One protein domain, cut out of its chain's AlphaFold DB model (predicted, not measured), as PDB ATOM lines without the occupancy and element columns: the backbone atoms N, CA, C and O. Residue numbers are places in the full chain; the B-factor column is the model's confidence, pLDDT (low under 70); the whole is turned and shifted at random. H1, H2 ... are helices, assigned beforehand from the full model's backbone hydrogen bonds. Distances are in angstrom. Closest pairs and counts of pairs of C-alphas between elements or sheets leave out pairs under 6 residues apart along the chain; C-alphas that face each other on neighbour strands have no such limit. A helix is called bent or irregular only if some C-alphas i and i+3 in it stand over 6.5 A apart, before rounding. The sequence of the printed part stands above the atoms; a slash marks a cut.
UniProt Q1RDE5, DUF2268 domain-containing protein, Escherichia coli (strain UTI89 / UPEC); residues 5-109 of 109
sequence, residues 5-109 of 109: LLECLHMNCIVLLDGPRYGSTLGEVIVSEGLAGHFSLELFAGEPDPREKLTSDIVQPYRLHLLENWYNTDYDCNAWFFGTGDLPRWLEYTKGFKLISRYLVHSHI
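This is residues 5 to 109 of the 109 residues of the protein "DUF2268 domain-containing protein" of Escherichia coli (strain UTI89 / UPEC) (UniProt Q1RDE5). Two long helices, H2 and H6, cross closely as an X and make the core, with H1 folding back beside H2 as the other arm of a loose helical hairpin. The short helices H3 and H5 lie by the first residues of H6, and H4 is near H2; the rest of H6 runs away from these short helices toward the chain's last residue. The printed part has 105 residues with six named helices, in the order H1, H2, H3, H4, H5, H6, and no named strand; its class is all helix, and 66 residues are in the named helices. It is compact, with a radius of gyration of the C-alphas of 13.3 A, and its C-alphas span 34 by 34 by 23 A.

The longest helix is H2, residues 26 to 44, whose centre is nearest to the mean of the C-alphas, at 6.6 A. With residues 30 to 38 alone it touches H6, residues 91 to 107. Their closest C-alphas are those of Gly 34 and Phe 97, 3.9 A apart, and 29 pairs of C-alphas are within 8 A. The lines of H2 and H6 stand at 70.4 degrees, about perpendicular, but only just. H1, residues 5 to 17, only just touches H2, with 3 pairs of C-alphas within 8 A; H1 touches H2 with residues 8 to 12 alone and H2 touches H1 with residues 36 to 40 alone, and the closest C-alphas are those of Cys 8 and Ser 40, 6.6 A apart. H1 and H2 run opposite ways at a shallow tilt of 32 degrees and form a helical hairpin. H6 is the hub, touching three helices. With residues 91 to 93 alone it touches H5, residues 77 to 83, the closest C-alphas being those of Phe 81 and Glu 92, 5.9 A apart; the two are about perpendicular, at 77 degrees. With residues 91 to 95 alone H6 only just touches H3, residues 56 to 59, with 3 pairs of C-alphas within 8 A, the closest being those of Val 59 and Leu 91, 6.5 A apart. The packing of the helices is mostly crossed, but only just: of three touching pairs with a tilt, one is at a shallow tilt. H4, residues 63 to 68, touches no helix; H4 and H2 are near each other, as are H5 and H2, each with 5 pairs of C-alphas within 10 A. H3 and H4 meet only through their link. H1 and H6 are apart, and so are H4 and H6. In H1, H2, H4, H5 and H6 every O i to N i+4 pair is within hydrogen-bond range, while H3, with 4 residues, is too short for such a pair.

H2 measures 27.1 A from its first to its last C-alpha, from C-alpha 26 at (30.502, 14.564, 8.390) to C-alpha 44 at (33.186, 20.998, -17.809). H6 measures 24.2 A and ends with C-alpha 107 at (31.258, 0.634, -10.013). H1 measures 17.4 A and begins with C-alpha 5 at (36.871, 27.936, -12.744). H5 measures 9.3 A, H4 8.9 A and H3 5.0 A. No helix is bent or irregular.

The C-alphas of Gly 85 and Ile 109 are the two farthest apart, at 41.3 A. The printed part runs from residue 5 to residue 109, the chain's last residue, and has no cut. The link from H2 to H3, 11 residues, is long, and the link from H3 to H4, 3 residues, is tight; the others are short. The mean pLDDT of the printed part is 74.6, and residues 5 to 23, 82 to 85 and 107 to 109 are under 70; the mean over H1 is 46.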
ATOM      1  N   LEU A   5      36.529  28.260 -14.136       43.34
ATOM      2  CA  LEU A   5      36.871  27.936 -12.744       43.34
ATOM      3  C   LEU A   5      36.071  28.731 -11.696       43.34
ATOM      4  O   LEU A   5      35.773  28.201 -10.632       43.34
ATOM      5  N   LEU A   6      35.713  29.991 -11.977       40.78
ATOM      6  CA  LEU A   6      34.948  30.825 -11.045       40.78
ATOM      7  C   LEU A   6      33.460  30.443 -11.031       40.78
ATOM      8  O   LEU A   6      32.793  30.627 -10.018       40.78
ATOM      9  N   GLU A   7      32.942  29.897 -12.134       43.53
ATOM     10  CA  GLU A   7      31.574  29.377 -12.211       43.53
ATOM     11  C   GLU A   7      31.463  27.983 -11.584       43.53
ATOM     12  O   GLU A   7      30.501  27.742 -10.864       43.53
ATOM     13  N   CYS A   8      32.480  27.120 -11.715       45.53
ATOM     14  CA  CYS A   8      32.561  25.864 -10.955       45.53
ATOM     15  C   CYS A   8      32.678  26.117  -9.446       45.53
ATOM     16  O   CYS A   8      31.979  25.488  -8.653       45.53
ATOM     17  N   LEU A   9      33.521  27.079  -9.045       47.19
ATOM     18  CA  LEU A   9      33.624  27.527  -7.656       47.19
ATOM     19  C   LEU A   9      32.279  28.073  -7.162       47.19
ATOM     20  O   LEU A   9      31.878  27.741  -6.054       47.19
ATOM     21  N   HIS A  10      31.563  28.852  -7.983       45.19
ATOM     22  CA  HIS A  10      30.217  29.318  -7.657       45.19
ATOM     23  C   HIS A  10      29.186  28.195  -7.611       45.19
ATOM     24  O   HIS A  10      28.321  28.273  -6.760       45.19
ATOM     25  N   MET A  11      29.246  27.161  -8.450       45.56
ATOM     26  CA  MET A  11      28.267  26.069  -8.418       45.56
ATOM     27  C   MET A  11      28.457  25.192  -7.177       45.56
ATOM     28  O   MET A  11      27.488  24.893  -6.485       45.56
ATOM     29  N   ASN A  12      29.712  24.876  -6.837       51.50
ATOM     30  CA  ASN A  12      30.051  24.170  -5.602       51.50
ATOM     31  C   ASN A  12      29.673  25.026  -4.374       51.50
ATOM     32  O   ASN A  12      29.027  24.553  -3.447       51.50
ATOM     33  N   CYS A  13      29.953  26.336  -4.413       46.19
ATOM     34  CA  CYS A  13      29.508  27.283  -3.387       46.19
ATOM     35  C   CYS A  13      27.982  27.491  -3.346       46.19
ATOM     36  O   CYS A  13      27.463  27.704  -2.267       46.19
ATOM     37  N   ILE A  14      27.234  27.438  -4.450       43.91
ATOM     38  CA  ILE A  14      25.769  27.636  -4.462       43.91
ATOM     39  C   ILE A  14      25.062  26.418  -3.858       43.91
ATOM     40  O   ILE A  14      24.097  26.586  -3.118       43.91
ATOM     41  N   VAL A  15      25.580  25.206  -4.087       47.06
ATOM     42  CA  VAL A  15      25.107  23.992  -3.398       47.06
ATOM     43  C   VAL A  15      25.444  24.035  -1.896       47.06
ATOM     44  O   VAL A  15      24.663  23.550  -1.083       47.06
ATOM     45  N   LEU A  16      26.562  24.667  -1.521       50.56
ATOM     46  CA  LEU A  16      27.053  24.770  -0.140       50.56
ATOM     47  C   LEU A  16      26.530  25.967   0.681       50.56
ATOM     48  O   LEU A  16      26.575  25.905   1.911       50.56
ATOM     49  N   LEU A  17      26.129  27.076   0.047       42.75
ATOM     50  CA  LEU A  17      25.843  28.351   0.728       42.75
ATOM     51  C   LEU A  17      24.348  28.637   0.924       42.75
ATOM     52  O   LEU A  17      24.030  29.388   1.839       42.75
ATOM     53  N   ASP A  18      23.450  28.049   0.122       39.81
ATOM     54  CA  ASP A  18      22.007  28.378   0.148       39.81
ATOM     55  C   ASP A  18      21.079  27.177   0.429       39.81
ATOM     56  O   ASP A  18      19.853  27.303   0.409       39.81
ATOM     57  N   GLY A  19      21.637  26.002   0.730       41.59
ATOM     58  CA  GLY A  19      20.875  24.798   1.063       41.59
ATOM     59  C   GLY A  19      21.518  23.995   2.192       41.59
ATOM     60  O   GLY A  19      22.704  24.181   2.471       41.59
ATOM     61  N   PRO A  20      20.760  23.108   2.870       44.22
ATOM     62  CA  PRO A  20      21.339  22.196   3.845       44.22
ATOM     63  C   PRO A  20      22.480  21.443   3.165       44.22
ATOM     64  O   PRO A  20      22.261  20.787   2.146       44.22
ATOM     65  N   ARG A  21      23.694  21.563   3.720       57.03
ATOM     66  CA  ARG A  21      24.819  20.683   3.383       57.03
ATOM     67  C   ARG A  21      24.253  19.266   3.340       57.03
ATOM     68  O   ARG A  21      23.646  18.838   4.319       57.03
ATOM     69  N   TYR A  22      24.313  18.602   2.190       58.44
ATOM     70  CA  TYR A  22      23.633  17.321   2.025       58.44
ATOM     71  C   TYR A  22      24.273  16.293   2.962       58.44
ATOM     72  O   TYR A  22      25.392  15.839   2.736       58.44
ATOM     73  N   GLY A  23      23.557  15.974   4.040       62.59
ATOM     74  CA  GLY A  23      24.045  15.117   5.111       62.59
ATOM     75  C   GLY A  23      23.790  15.709   6.491       62.59
ATOM     76  O   GLY A  23      23.916  16.907   6.711       62.59
ATOM     77  N   SER A  24      23.429  14.852   7.435       76.50
ATOM     78  CA  SER A  24      23.423  15.179   8.862       76.50
ATOM     79  C   SER A  24      24.769  14.871   9.517       76.50
ATOM     80  O   SER A  24      25.030  15.353  10.612       76.50
ATOM     81  N   THR A  25      25.613  14.068   8.864       86.44
ATOM     82  CA  THR A  25      26.916  13.624   9.371       86.44
ATOM     83  C   THR A  25      28.073  14.116   8.505       86.44
ATOM     84  O   THR A  25      27.916  14.335   7.301       86.44
ATOM     85  N   LEU A  26      29.263  14.225   9.100       84.94
ATOM     86  CA  LEU A  26      30.502  14.564   8.390       84.94
ATOM     87  C   LEU A  26      30.727  13.667   7.159       84.94
ATOM     88  O   LEU A  26      31.083  14.154   6.089       84.94
ATOM     89  N   GLY A  27      30.503  12.358   7.292       86.19
ATOM     90  CA  GLY A  27      30.678  11.401   6.203       86.19
ATOM     91  C   GLY A  27      29.744  11.658   5.021       86.19
ATOM     92  O   GLY A  27      30.188  11.633   3.875       86.19
ATOM     93  N   GLU A  28      28.467  11.946   5.285       83.69
ATOM     94  CA  GLU A  28      27.490  12.271   4.238       83.69
ATOM     95  C   GLU A  28      27.861  13.557   3.496       83.69
ATOM     96  O   GLU A  28      27.780  13.599   2.268       83.69
ATOM     97  N   VAL A  29      28.341  14.568   4.220       83.06
ATOM     98  CA  VAL A  29      28.787  15.823   3.613       83.06
ATOM     99  C   VAL A  29      30.026  15.599   2.746       83.06
ATOM    100  O   VAL A  29      30.029  15.999   1.586       83.06
ATOM    101  N   ILE A  30      31.034  14.864   3.225       85.25
ATOM    102  CA  ILE A  30      32.234  14.527   2.436       85.25
ATOM    103  C   ILE A  30      31.880  13.755   1.156       85.25
ATOM    104  O   ILE A  30      32.484  13.976   0.103       85.25
ATOM    105  N   VAL A  31      30.929  12.820   1.237       86.25
ATOM    106  CA  VAL A  31      30.448  12.057   0.075       86.25
ATOM    107  C   VAL A  31      29.752  12.981  -0.922       86.25
ATOM    108  O   VAL A  31      30.063  12.923  -2.113       86.25
ATOM    109  N   SER A  32      28.868  13.856  -0.443       82.12
ATOM    110  CA  SER A  32      28.147  14.826  -1.273       82.12
ATOM    111  C   SER A  32      29.096  15.795  -1.981       82.12
ATOM    112  O   SER A  32      28.975  15.994  -3.189       82.12
ATOM    113  N   GLU A  33      30.102  16.312  -1.275       81.50
ATOM    114  CA  GLU A  33      31.146  17.172  -1.849       81.50
ATOM    115  C   GLU A  33      31.967  16.447  -2.918       81.50
ATOM    116  O   GLU A  33      32.234  16.985  -3.993       81.50
ATOM    117  N   GLY A  34      32.338  15.189  -2.658       84.81
ATOM    118  CA  GLY A  34      33.030  14.364  -3.641       84.81
ATOM    119  C   GLY A  34      32.212  14.168  -4.918       84.81
ATOM    120  O   GLY A  34      32.756  14.269  -6.015       84.81
ATOM    121  N   LEU A  35      30.907  13.914  -4.785       84.62
ATOM    122  CA  LEU A  35      30.000  13.755  -5.923       84.62
ATOM    123  C   LEU A  35      29.847  15.065  -6.703       84.62
ATOM    124  O   LEU A  35      29.897  15.039  -7.931       84.62
ATOM    125  N   ALA A  36      29.722  16.203  -6.016       80.69
ATOM    126  CA  ALA A  36      29.639  17.519  -6.646       80.69
ATOM    127  C   ALA A  36      30.911  17.868  -7.441       80.69
ATOM    128  O   ALA A  36      30.825  18.401  -8.554       80.69
ATOM    129  N   GLY A  37      32.087  17.515  -6.910       80.38
ATOM    130  CA  GLY A  37      33.371  17.663  -7.600       80.38
ATOM    131  C   GLY A  37      33.453  16.831  -8.884       80.38
ATOM    132  O   GLY A  37      33.782  17.356  -9.948       80.38
ATOM    133  N   HIS A  38      33.071  15.550  -8.820       84.69
ATOM    134  CA  HIS A  38      33.025  14.670  -9.999       84.69
ATOM    135  C   HIS A  38      31.987  15.113 -11.032       84.69
ATOM    136  O   HIS A  38      32.296  15.159 -12.219       84.69
ATOM    137  N   PHE A  39      30.796  15.529 -10.600       82.56
ATOM    138  CA  PHE A  39      29.777  16.078 -11.496       82.56
ATOM    139  C   PHE A  39      30.277  17.333 -12.226       82.56
ATOM    140  O   PHE A  39      30.096  17.478 -13.435       82.56
ATOM    141  N   SER A  40      30.959  18.229 -11.508       78.00
ATOM    142  CA  SER A  40      31.576  19.417 -12.107       78.00
ATOM    143  C   SER A  40      32.666  19.034 -13.115       78.00
ATOM    144  O   SER A  40      32.757  19.632 -14.187       78.00
ATOM    145  N   LEU A  41      33.473  18.015 -12.811       82.88
ATOM    146  CA  LEU A  41      34.499  17.509 -13.722       82.88
ATOM    147  C   LEU A  41      33.895  16.972 -15.028       82.88
ATOM    148  O   LEU A  41      34.390  17.306 -16.106       82.88
ATOM    149  N   GLU A  42      32.819  16.188 -14.935       82.25
ATOM    150  CA  GLU A  42      32.100  15.646 -16.092       82.25
ATOM    151  C   GLU A  42      31.465  16.748 -16.947       82.25
ATOM    152  O   GLU A  42      31.580  16.724 -18.172       82.25
ATOM    153  N   LEU A  43      30.837  17.745 -16.315       79.06
ATOM    154  CA  LEU A  43      30.130  18.813 -17.022       79.06
ATOM    155  C   LEU A  43      31.076  19.737 -17.802       79.06
ATOM    156  O   LEU A  43      30.734  20.200 -18.890       79.06
ATOM    157  N   PHE A  44      32.255  20.018 -17.246       77.94
ATOM    158  CA  PHE A  44      33.186  20.998 -17.809       77.94
ATOM    159  C   PHE A  44      34.400  20.379 -18.514       77.94
ATOM    160  O   PHE A  44      35.222  21.129 -19.041       77.94
ATOM    161  N   ALA A  45      34.509  19.041 -18.549       71.19
ATOM    162  CA  ALA A  45      35.598  18.280 -19.180       71.19
ATOM    163  C   ALA A  45      36.997  18.834 -18.840       71.19
ATOM    164  O   ALA A  45      37.876  18.955 -19.697       71.19
ATOM    165  N   GLY A  46      37.156  19.252 -17.583       73.50
ATOM    166  CA  GLY A  46      38.294  20.028 -17.115       73.50
ATOM    167  C   GLY A  46      39.253  19.234 -16.242       73.50
ATOM    168  O   GLY A  46      39.261  18.009 -16.204       73.50
ATOM    169  N   GLU A  47      40.066  19.980 -15.509       77.50
ATOM    170  CA  GLU A  47      40.910  19.456 -14.445       77.50
ATOM    171  C   GLU A  47      40.177  19.555 -13.099       77.50
ATOM    172  O   GLU A  47      39.458  20.538 -12.896       77.50
ATOM    173  N   PRO A  48      40.398  18.618 -12.152       77.19
ATOM    174  CA  PRO A  48      39.842  18.736 -10.805       77.19
ATOM    175  C   PRO A  48      40.261  20.048 -10.141       77.19
ATOM    176  O   PRO A  48      41.348  20.584 -10.424       77.19
ATOM    177  N   ASP A  49      39.419  20.547  -9.241       76.25
ATOM    178  CA  ASP A  49      39.657  21.800  -8.534       76.25
ATOM    179  C   ASP A  49      40.981  21.709  -7.745       76.25
ATOM    180  O   ASP A  49      41.290  20.663  -7.165       76.25
ATOM    181  N   PRO A  50      41.798  22.777  -7.676       79.00
ATOM    182  CA  PRO A  50      43.006  22.789  -6.850       79.00
ATOM    183  C   PRO A  50      42.794  22.324  -5.394       79.00
ATOM    184  O   PRO A  50      43.701  21.743  -4.800       79.00
ATOM    185  N   ARG A  51      41.598  22.528  -4.830       79.06
ATOM    186  CA  ARG A  51      41.195  22.086  -3.481       79.06
ATOM    187  C   ARG A  51      41.039  20.567  -3.360       79.06
ATOM    188  O   ARG A  51      41.172  20.011  -2.272       79.06
ATOM    189  N   GLU A  52      40.798  19.882  -4.472       82.19
ATOM    190  CA  GLU A  52      40.636  18.425  -4.564       82.19
ATOM    191  C   GLU A  52      41.976  17.704  -4.802       82.19
ATOM    192  O   GLU A  52      42.049  16.472  -4.813       82.19
ATOM    193  N   LYS A  53      43.060  18.472  -4.977       82.69
ATOM    194  CA  LYS A  53      44.382  17.993  -5.395       82.69
ATOM    195  C   LYS A  53      45.417  17.934  -4.266       82.69
ATOM    196  O   LYS A  53      46.612  17.870  -4.555       82.69
ATOM    197  N   LEU A  54      45.012  17.899  -2.989       83.75
ATOM    198  CA  LEU A  54      45.987  17.701  -1.908       83.75
ATOM    199  C   LEU A  54      46.729  16.373  -2.088       83.75
ATOM    200  O   LEU A  54      46.159  15.333  -2.455       83.75
ATOM    201  N   THR A  55      48.025  16.397  -1.807       83.75
ATOM    202  CA  THR A  55      48.892  15.234  -1.956       83.75
ATOM    203  C   THR A  55      48.562  14.165  -0.910       83.75
ATOM    204  O   THR A  55      47.944  14.420   0.126       83.75
ATOM    205  N   SER A  56      48.881  12.905  -1.215       78.56
ATOM    206  CA  SER A  56      48.514  11.779  -0.341       78.56
ATOM    207  C   SER A  56      49.192  11.875   1.029       78.56
ATOM    208  O   SER A  56      48.558  11.589   2.036       78.56
ATOM    209  N   ASP A  57      50.436  12.339   1.084       83.50
ATOM    210  CA  ASP A  57      51.214  12.558   2.308       83.50
ATOM    211  C   ASP A  57      50.539  13.520   3.296       83.50
ATOM    212  O   ASP A  57      50.541  13.243   4.493       83.50
ATOM    213  N   ILE A  58      49.871  14.571   2.813       83.62
ATOM    214  CA  ILE A  58      49.107  15.505   3.660       83.62
ATOM    215  C   ILE A  58      47.812  14.857   4.161       83.62
ATOM    216  O   ILE A  58      47.354  15.098   5.272       83.62
ATOM    217  N   VAL A  59      47.195  14.019   3.332       82.75
ATOM    218  CA  VAL A  59      45.829  13.523   3.533       82.75
ATOM    219  C   VAL A  59      45.798  12.211   4.333       82.75
ATOM    220  O   VAL A  59      44.808  11.912   5.009       82.75
ATOM    221  N   GLN A  60      46.844  11.389   4.251       84.50
ATOM    222  CA  GLN A  60      46.928  10.079   4.909       84.50
ATOM    223  C   GLN A  60      46.873  10.134   6.445       84.50
ATOM    224  O   GLN A  60      46.100   9.349   7.003       84.50
ATOM    225  N   PRO A  61      47.583  11.050   7.138       87.88
ATOM    226  CA  PRO A  61      47.582  11.110   8.603       87.88
ATOM    227  C   PRO A  61      46.177  11.261   9.202       87.88
ATOM    228  O   PRO A  61      45.849  10.637  10.206       87.88
ATOM    229  N   TYR A  62      45.295  11.995   8.522       85.31
ATOM    230  CA  TYR A  62      43.935  12.285   8.988       85.31
ATOM    231  C   TYR A  62      42.917  11.182   8.683       85.31
ATOM    232  O   TYR A  62      41.722  11.360   8.901       85.31
ATOM    233  N   ARG A  63      43.350  10.032   8.146       83.12
ATOM    234  CA  ARG A  63      42.434   8.930   7.813       83.12
ATOM    235  C   ARG A  63      41.694   8.402   9.043       83.12
ATOM    236  O   ARG A  63      40.499   8.167   8.942       83.12
ATOM    237  N   LEU A  64      42.393   8.199  10.161       85.69
ATOM    238  CA  LEU A  64      41.778   7.676  11.387       85.69
ATOM    239  C   LEU A  64      40.821   8.700  12.003       85.69
ATOM    240  O   LEU A  64      39.663   8.373  12.226       85.69
ATOM    241  N   HIS A  65      41.264   9.952  12.124       85.19
ATOM    242  CA  HIS A  65      40.450  11.057  12.636       85.19
ATOM    243  C   HIS A  65      39.130  11.237  11.862       85.19
ATOM    244  O   HIS A  65      38.080  11.520  12.436       85.19
ATOM    245  N   LEU A  66      39.168  11.037  10.543       85.00
ATOM    246  CA  LEU A  66      37.992  11.091   9.674       85.00
ATOM    247  C   LEU A  66      37.046   9.901   9.868       85.00
ATOM    248  O   LEU A  66      35.835  10.080   9.822       85.00
ATOM    249  N   LEU A  67      37.575   8.699  10.107       86.25
ATOM    250  CA  LEU A  67      36.748   7.525  10.405       86.25
ATOM    251  C   LEU A  67      36.069   7.647  11.773       86.25
ATOM    252  O   LEU A  67      34.905   7.284  11.906       86.25
ATOM    253  N   GLU A  68      36.770   8.192  12.766       90.06
ATOM    254  CA  GLU A  68      36.229   8.443  14.108       90.06
ATOM    255  C   GLU A  68      35.075   9.451  14.083       90.06
ATOM    256  O   GLU A  68      34.090   9.284  14.796       90.06
ATOM    257  N   ASN A  69      35.164  10.463  13.216       87.94
ATOM    258  CA  ASN A  69      34.140  11.496  13.078       87.94
ATOM    259  C   ASN A  69      33.111  11.200  11.979       87.94
ATOM    260  O   ASN A  69      32.251  12.035  11.727       87.94
ATOM    261  N   TRP A  70      33.157  10.034  11.326       87.81
ATOM    262  CA  TRP A  70      32.359   9.760  10.126       87.81
ATOM    263  C   TRP A  70      30.850   9.950  10.336       87.81
ATOM    264  O   TRP A  70      30.171  10.521   9.488       87.81
ATOM    265  N   TYR A  71      30.340   9.516  11.489       88.69
ATOM    266  CA  TYR A  71      28.929   9.643  11.868       88.69
ATOM    267  C   TYR A  71      28.656  10.843  12.786       88.69
ATOM    268  O   TYR A  71      27.564  10.955  13.337       88.69
ATOM    269  N   ASN A  72      29.645  11.716  12.999       86.81
ATOM    270  CA  ASN A  72      29.486  12.880  13.860       86.81
ATOM    271  C   ASN A  72      28.567  13.903  13.180       86.81
ATOM    272  O   ASN A  72      28.808  14.290  12.035       86.81
ATOM    273  N   THR A  73      27.525  14.325  13.894       84.38
ATOM    274  CA  THR A  73      26.555  15.337  13.456       84.38
ATOM    275  C   THR A  73      26.877  16.740  13.976       84.38
ATOM    276  O   THR A  73      26.327  17.712  13.475       84.38
ATOM    277  N   ASP A  74      27.750  16.851  14.980       83.56
ATOM    278  CA  ASP A  74      28.160  18.100  15.634       83.56
ATOM    279  C   ASP A  74      29.662  18.336  15.413       83.56
ATOM    280  O   ASP A  74      30.484  18.363  16.332       83.56
ATOM    281  N   TYR A  75      30.051  18.385  14.141       78.12
ATOM    282  CA  TYR A  75      31.432  18.598  13.727       78.12
ATOM    283  C   TYR A  75      31.651  20.054  13.306       78.12
ATOM    284  O   TYR A  75      30.778  20.701  12.722       78.12
ATOM    285  N   ASP A  76      32.857  20.570  13.547       78.62
ATOM    286  CA  ASP A  76      33.215  21.924  13.128       78.62
ATOM    287  C   ASP A  76      33.458  21.981  11.614       78.62
ATOM    288  O   ASP A  76      34.557  21.742  11.107       78.62
ATOM    289  N   CYS A  77      32.406  22.339  10.883       72.44
ATOM    290  CA  CYS A  77      32.442  22.537   9.439       72.44
ATOM    291  C   CYS A  77      33.561  23.491   8.992       72.44
ATOM    292  O   CYS A  77      34.132  23.304   7.921       72.44
ATOM    293  N   ASN A  78      33.891  24.522   9.772       70.88
ATOM    294  CA  ASN A  78      34.943  25.454   9.380       70.88
ATOM    295  C   ASN A  78      36.323  24.819   9.532       70.88
ATOM    296  O   ASN A  78      37.159  24.956   8.634       70.88
ATOM    297  N   ALA A  79      36.535  24.086  10.624       76.62
ATOM    298  CA  ALA A  79      37.791  23.398  10.887       76.62
ATOM    299  C   ALA A  79      38.132  22.377   9.805       76.62
ATOM    300  O   ALA A  79      39.264  22.339   9.320       76.62
ATOM    301  N   TRP A  80      37.147  21.589   9.385       75.06
ATOM    302  CA  TRP A  80      37.371  20.534   8.410       75.06
ATOM    303  C   TRP A  80      37.457  21.031   6.952       75.06
ATOM    304  O   TRP A  80      38.228  20.480   6.158       75.06
ATOM    305  N   PHE A  81      36.743  22.107   6.589       70.75
ATOM    306  CA  PHE A  81      36.758  22.650   5.220       70.75
ATOM    307  C   PHE A  81      37.883  23.662   4.981       70.75
ATOM    308  O   PHE A  81      38.595  23.601   3.971       70.75
ATOM    309  N   PHE A  82      38.036  24.624   5.890       68.88
ATOM    310  CA  PHE A  82      38.952  25.755   5.721       68.88
ATOM    311  C   PHE A  82      40.290  25.554   6.436       68.88
ATOM    312  O   PHE A  82      41.252  26.273   6.133       68.88
ATOM    313  N   GLY A  83      40.372  24.531   7.291       69.25
ATOM    314  CA  GLY A  83      41.539  24.218   8.101       69.25
ATOM    315  C   GLY A  83      41.653  25.180   9.279       69.25
ATOM    316  O   GLY A  83      41.904  26.372   9.095       69.25
ATOM    317  N   THR A  84      41.506  24.661  10.495       68.75
ATOM    318  CA  THR A  84      41.838  25.382  11.732       68.75
ATOM    319  C   THR A  84      42.589  24.459  12.684       68.75
ATOM    320  O   THR A  84      42.235  23.286  12.813       68.75
ATOM    321  N   GLY A  85      43.605  24.984  13.373       69.38
ATOM    322  CA  GLY A  85      44.444  24.191  14.277       69.38
ATOM    323  C   GLY A  85      45.276  23.159  13.514       69.38
ATOM    324  O   GLY A  85      46.052  23.527  12.636       69.38
ATOM    325  N   ASP A  86      45.086  21.881  13.839       72.19
ATOM    326  CA  ASP A  86      45.874  20.763  13.306       72.19
ATOM    327  C   ASP A  86      45.349  20.200  11.973       72.19
ATOM    328  O   ASP A  86      45.972  19.302  11.404       72.19
ATOM    329  N   LEU A  87      44.207  20.685  11.460       79.56
ATOM    330  CA  LEU A  87      43.617  20.201  10.206       79.56
ATOM    331  C   LEU A  87      44.110  21.008   8.992       79.56
ATOM    332  O   LEU A  87      44.008  22.239   8.983       79.56
ATOM    333  N   PRO A  88      44.598  20.344   7.926       80.62
ATOM    334  CA  PRO A  88      45.018  21.022   6.721       80.62
ATOM    335  C   PRO A  88      43.795  21.551   5.983       80.62
ATOM    336  O   PRO A  88      42.743  20.914   5.896       80.62
ATOM    337  N   ARG A  89      43.961  22.732   5.398       81.25
ATOM    338  CA  ARG A  89      42.947  23.340   4.546       81.25
ATOM    339  C   ARG A  89      42.619  22.422   3.363       81.25
ATOM    340  O   ARG A  89      43.533  21.875   2.758       81.25
ATOM    341  N   TRP A  90      41.331  22.318   3.019       80.69
ATOM    342  CA  TRP A  90      40.788  21.516   1.906       80.69
ATOM    343  C   TRP A  90      40.862  19.991   2.064       80.69
ATOM    344  O   TRP A  90      40.662  19.257   1.091       80.69
ATOM    345  N   LEU A  91      41.116  19.499   3.281       82.06
ATOM    346  CA  LEU A  91      41.199  18.066   3.564       82.06
ATOM    347  C   LEU A  91      39.965  17.304   3.065       82.06
ATOM    348  O   LEU A  91      40.107  16.273   2.402       82.06
ATOM    349  N   GLU A  92      38.774  17.822   3.364       81.44
ATOM    350  CA  GLU A  92      37.506  17.203   2.979       81.44
ATOM    351  C   GLU A  92      37.318  17.120   1.465       81.44
ATOM    352  O   GLU A  92      37.071  16.027   0.960       81.44
ATOM    353  N   TYR A  93      37.524  18.226   0.739       79.00
ATOM    354  CA  TYR A  93      37.393  18.272  -0.724       79.00
ATOM    355  C   TYR A  93      38.226  17.174  -1.389       79.00
ATOM    356  O   TYR A  93      37.730  16.383  -2.188       79.00
ATOM    357  N   THR A  94      39.495  17.047  -0.992       84.81
ATOM    358  CA  THR A  94      40.369  16.007  -1.542       84.81
ATOM    359  C   THR A  94      39.957  14.594  -1.105       84.81
ATOM    360  O   THR A  94      40.067  13.643  -1.885       84.81
ATOM    361  N   LYS A  95      39.516  14.404   0.147       85.69
ATOM    362  CA  LYS A  95      39.088  13.089   0.655       85.69
ATOM    363  C   LYS A  95      37.822  12.602  -0.040       85.69
ATOM    364  O   LYS A  95      37.818  11.457  -0.494       85.69
ATOM    365  N   GLY A  96      36.808  13.459  -0.134       86.81
ATOM    366  CA  GLY A  96      35.540  13.196  -0.805       86.81
ATOM    367  C   GLY A  96      35.758  12.886  -2.275       86.81
ATOM    368  O   GLY A  96      35.393  11.804  -2.733       86.81
ATOM    369  N   PHE A  97      36.482  13.756  -2.986       87.31
ATOM    370  CA  PHE A  97      36.792  13.551  -4.399       87.31
ATOM    371  C   PHE A  97      37.492  12.206  -4.643       87.31
ATOM    372  O   PHE A  97      37.033  11.405  -5.454       87.31
ATOM    373  N   LYS A  98      38.551  11.884  -3.881       88.94
ATOM    374  CA  LYS A  98      39.273  10.602  -4.011       88.94
ATOM    375  C   LYS A  98      38.431   9.388  -3.612       88.94
ATOM    376  O   LYS A  98      38.671   8.295  -4.128       88.94
ATOM    377  N   LEU A  99      37.524   9.530  -2.646       88.25
ATOM    378  CA  LEU A  99      36.609   8.463  -2.243       88.25
ATOM    379  C   LEU A  99      35.662   8.120  -3.391       88.25
ATOM    380  O   LEU A  99      35.591   6.953  -3.775       88.25
ATOM    381  N   ILE A 100      35.027   9.134  -3.975       88.88
ATOM    382  CA  ILE A 100      34.137   8.968  -5.122       88.88
ATOM    383  C   ILE A 100      34.896   8.475  -6.350       88.88
ATOM    384  O   ILE A 100      34.437   7.530  -6.979       88.88
ATOM    385  N   SER A 101      36.108   8.975  -6.628       88.56
ATOM    386  CA  SER A 101      36.938   8.450  -7.725       88.56
ATOM    387  C   SER A 101      37.132   6.939  -7.603       88.56
ATOM    388  O   SER A 101      36.986   6.206  -8.576       88.56
ATOM    389  N   ARG A 102      37.455   6.451  -6.396       87.69
ATOM    390  CA  ARG A 102      37.624   5.013  -6.153       87.69
ATOM    391  C   ARG A 102      36.310   4.262  -6.320       87.69
ATOM    392  O   ARG A 102      36.329   3.181  -6.898       87.69
ATOM    393  N   TYR A 103      35.208   4.813  -5.816       87.06
ATOM    394  CA  TYR A 103      33.891   4.196  -5.938       87.06
ATOM    395  C   TYR A 103      33.452   4.070  -7.401       87.06
ATOM    396  O   TYR A 103      33.055   2.985  -7.813       87.06
ATOM    397  N   LEU A 104      33.597   5.128  -8.202       83.69
ATOM    398  CA  LEU A 104      33.245   5.131  -9.624       83.69
ATOM    399  C   LEU A 104      34.092   4.128 -10.418       83.69
ATOM    400  O   LEU A 104      33.543   3.343 -11.181       83.69
ATOM    401  N   VAL A 105      35.405   4.053 -10.160       85.25
ATOM    402  CA  VAL A 105      36.280   3.035 -10.775       85.25
ATOM    403  C   VAL A 105      35.839   1.606 -10.427       85.25
ATOM    404  O   VAL A 105      35.912   0.730 -11.283       85.25
ATOM    405  N   HIS A 106      35.371   1.360  -9.199       74.56
ATOM    406  CA  HIS A 106      34.876   0.038  -8.786       74.56
ATOM    407  C   HIS A 106      33.446  -0.259  -9.258       74.56
ATOM    408  O   HIS A 106      33.061  -1.423  -9.291       74.56
ATOM    409  N   SER A 107      32.663   0.765  -9.601       65.81
ATOM    410  CA  SER A 107      31.258   0.634 -10.013       65.81
ATOM    411  C   SER A 107      31.090   0.426 -11.522       65.81
ATOM    412  O   SER A 107      29.986   0.144 -11.971       65.81
ATOM    413  N   HIS A 108      32.169   0.516 -12.306       53.69
ATOM    414  CA  HIS A 108      32.208   0.132 -13.725       53.69
ATOM    415  C   HIS A 108      32.313  -1.399 -13.940       53.69
ATOM    416  O   HIS A 108      33.022  -1.849 -14.843       53.69
ATOM    417  N   ILE A 109      31.609  -2.198 -13.125       43.66
ATOM    418  CA  ILE A 109      31.411  -3.649 -13.315       43.66
ATOM    419  C   ILE A 109      29.984  -3.895 -13.795       43.66
ATOM    420  O   ILE A 109      29.057  -3.359 -13.150       43.66
TER     421      ILE A 109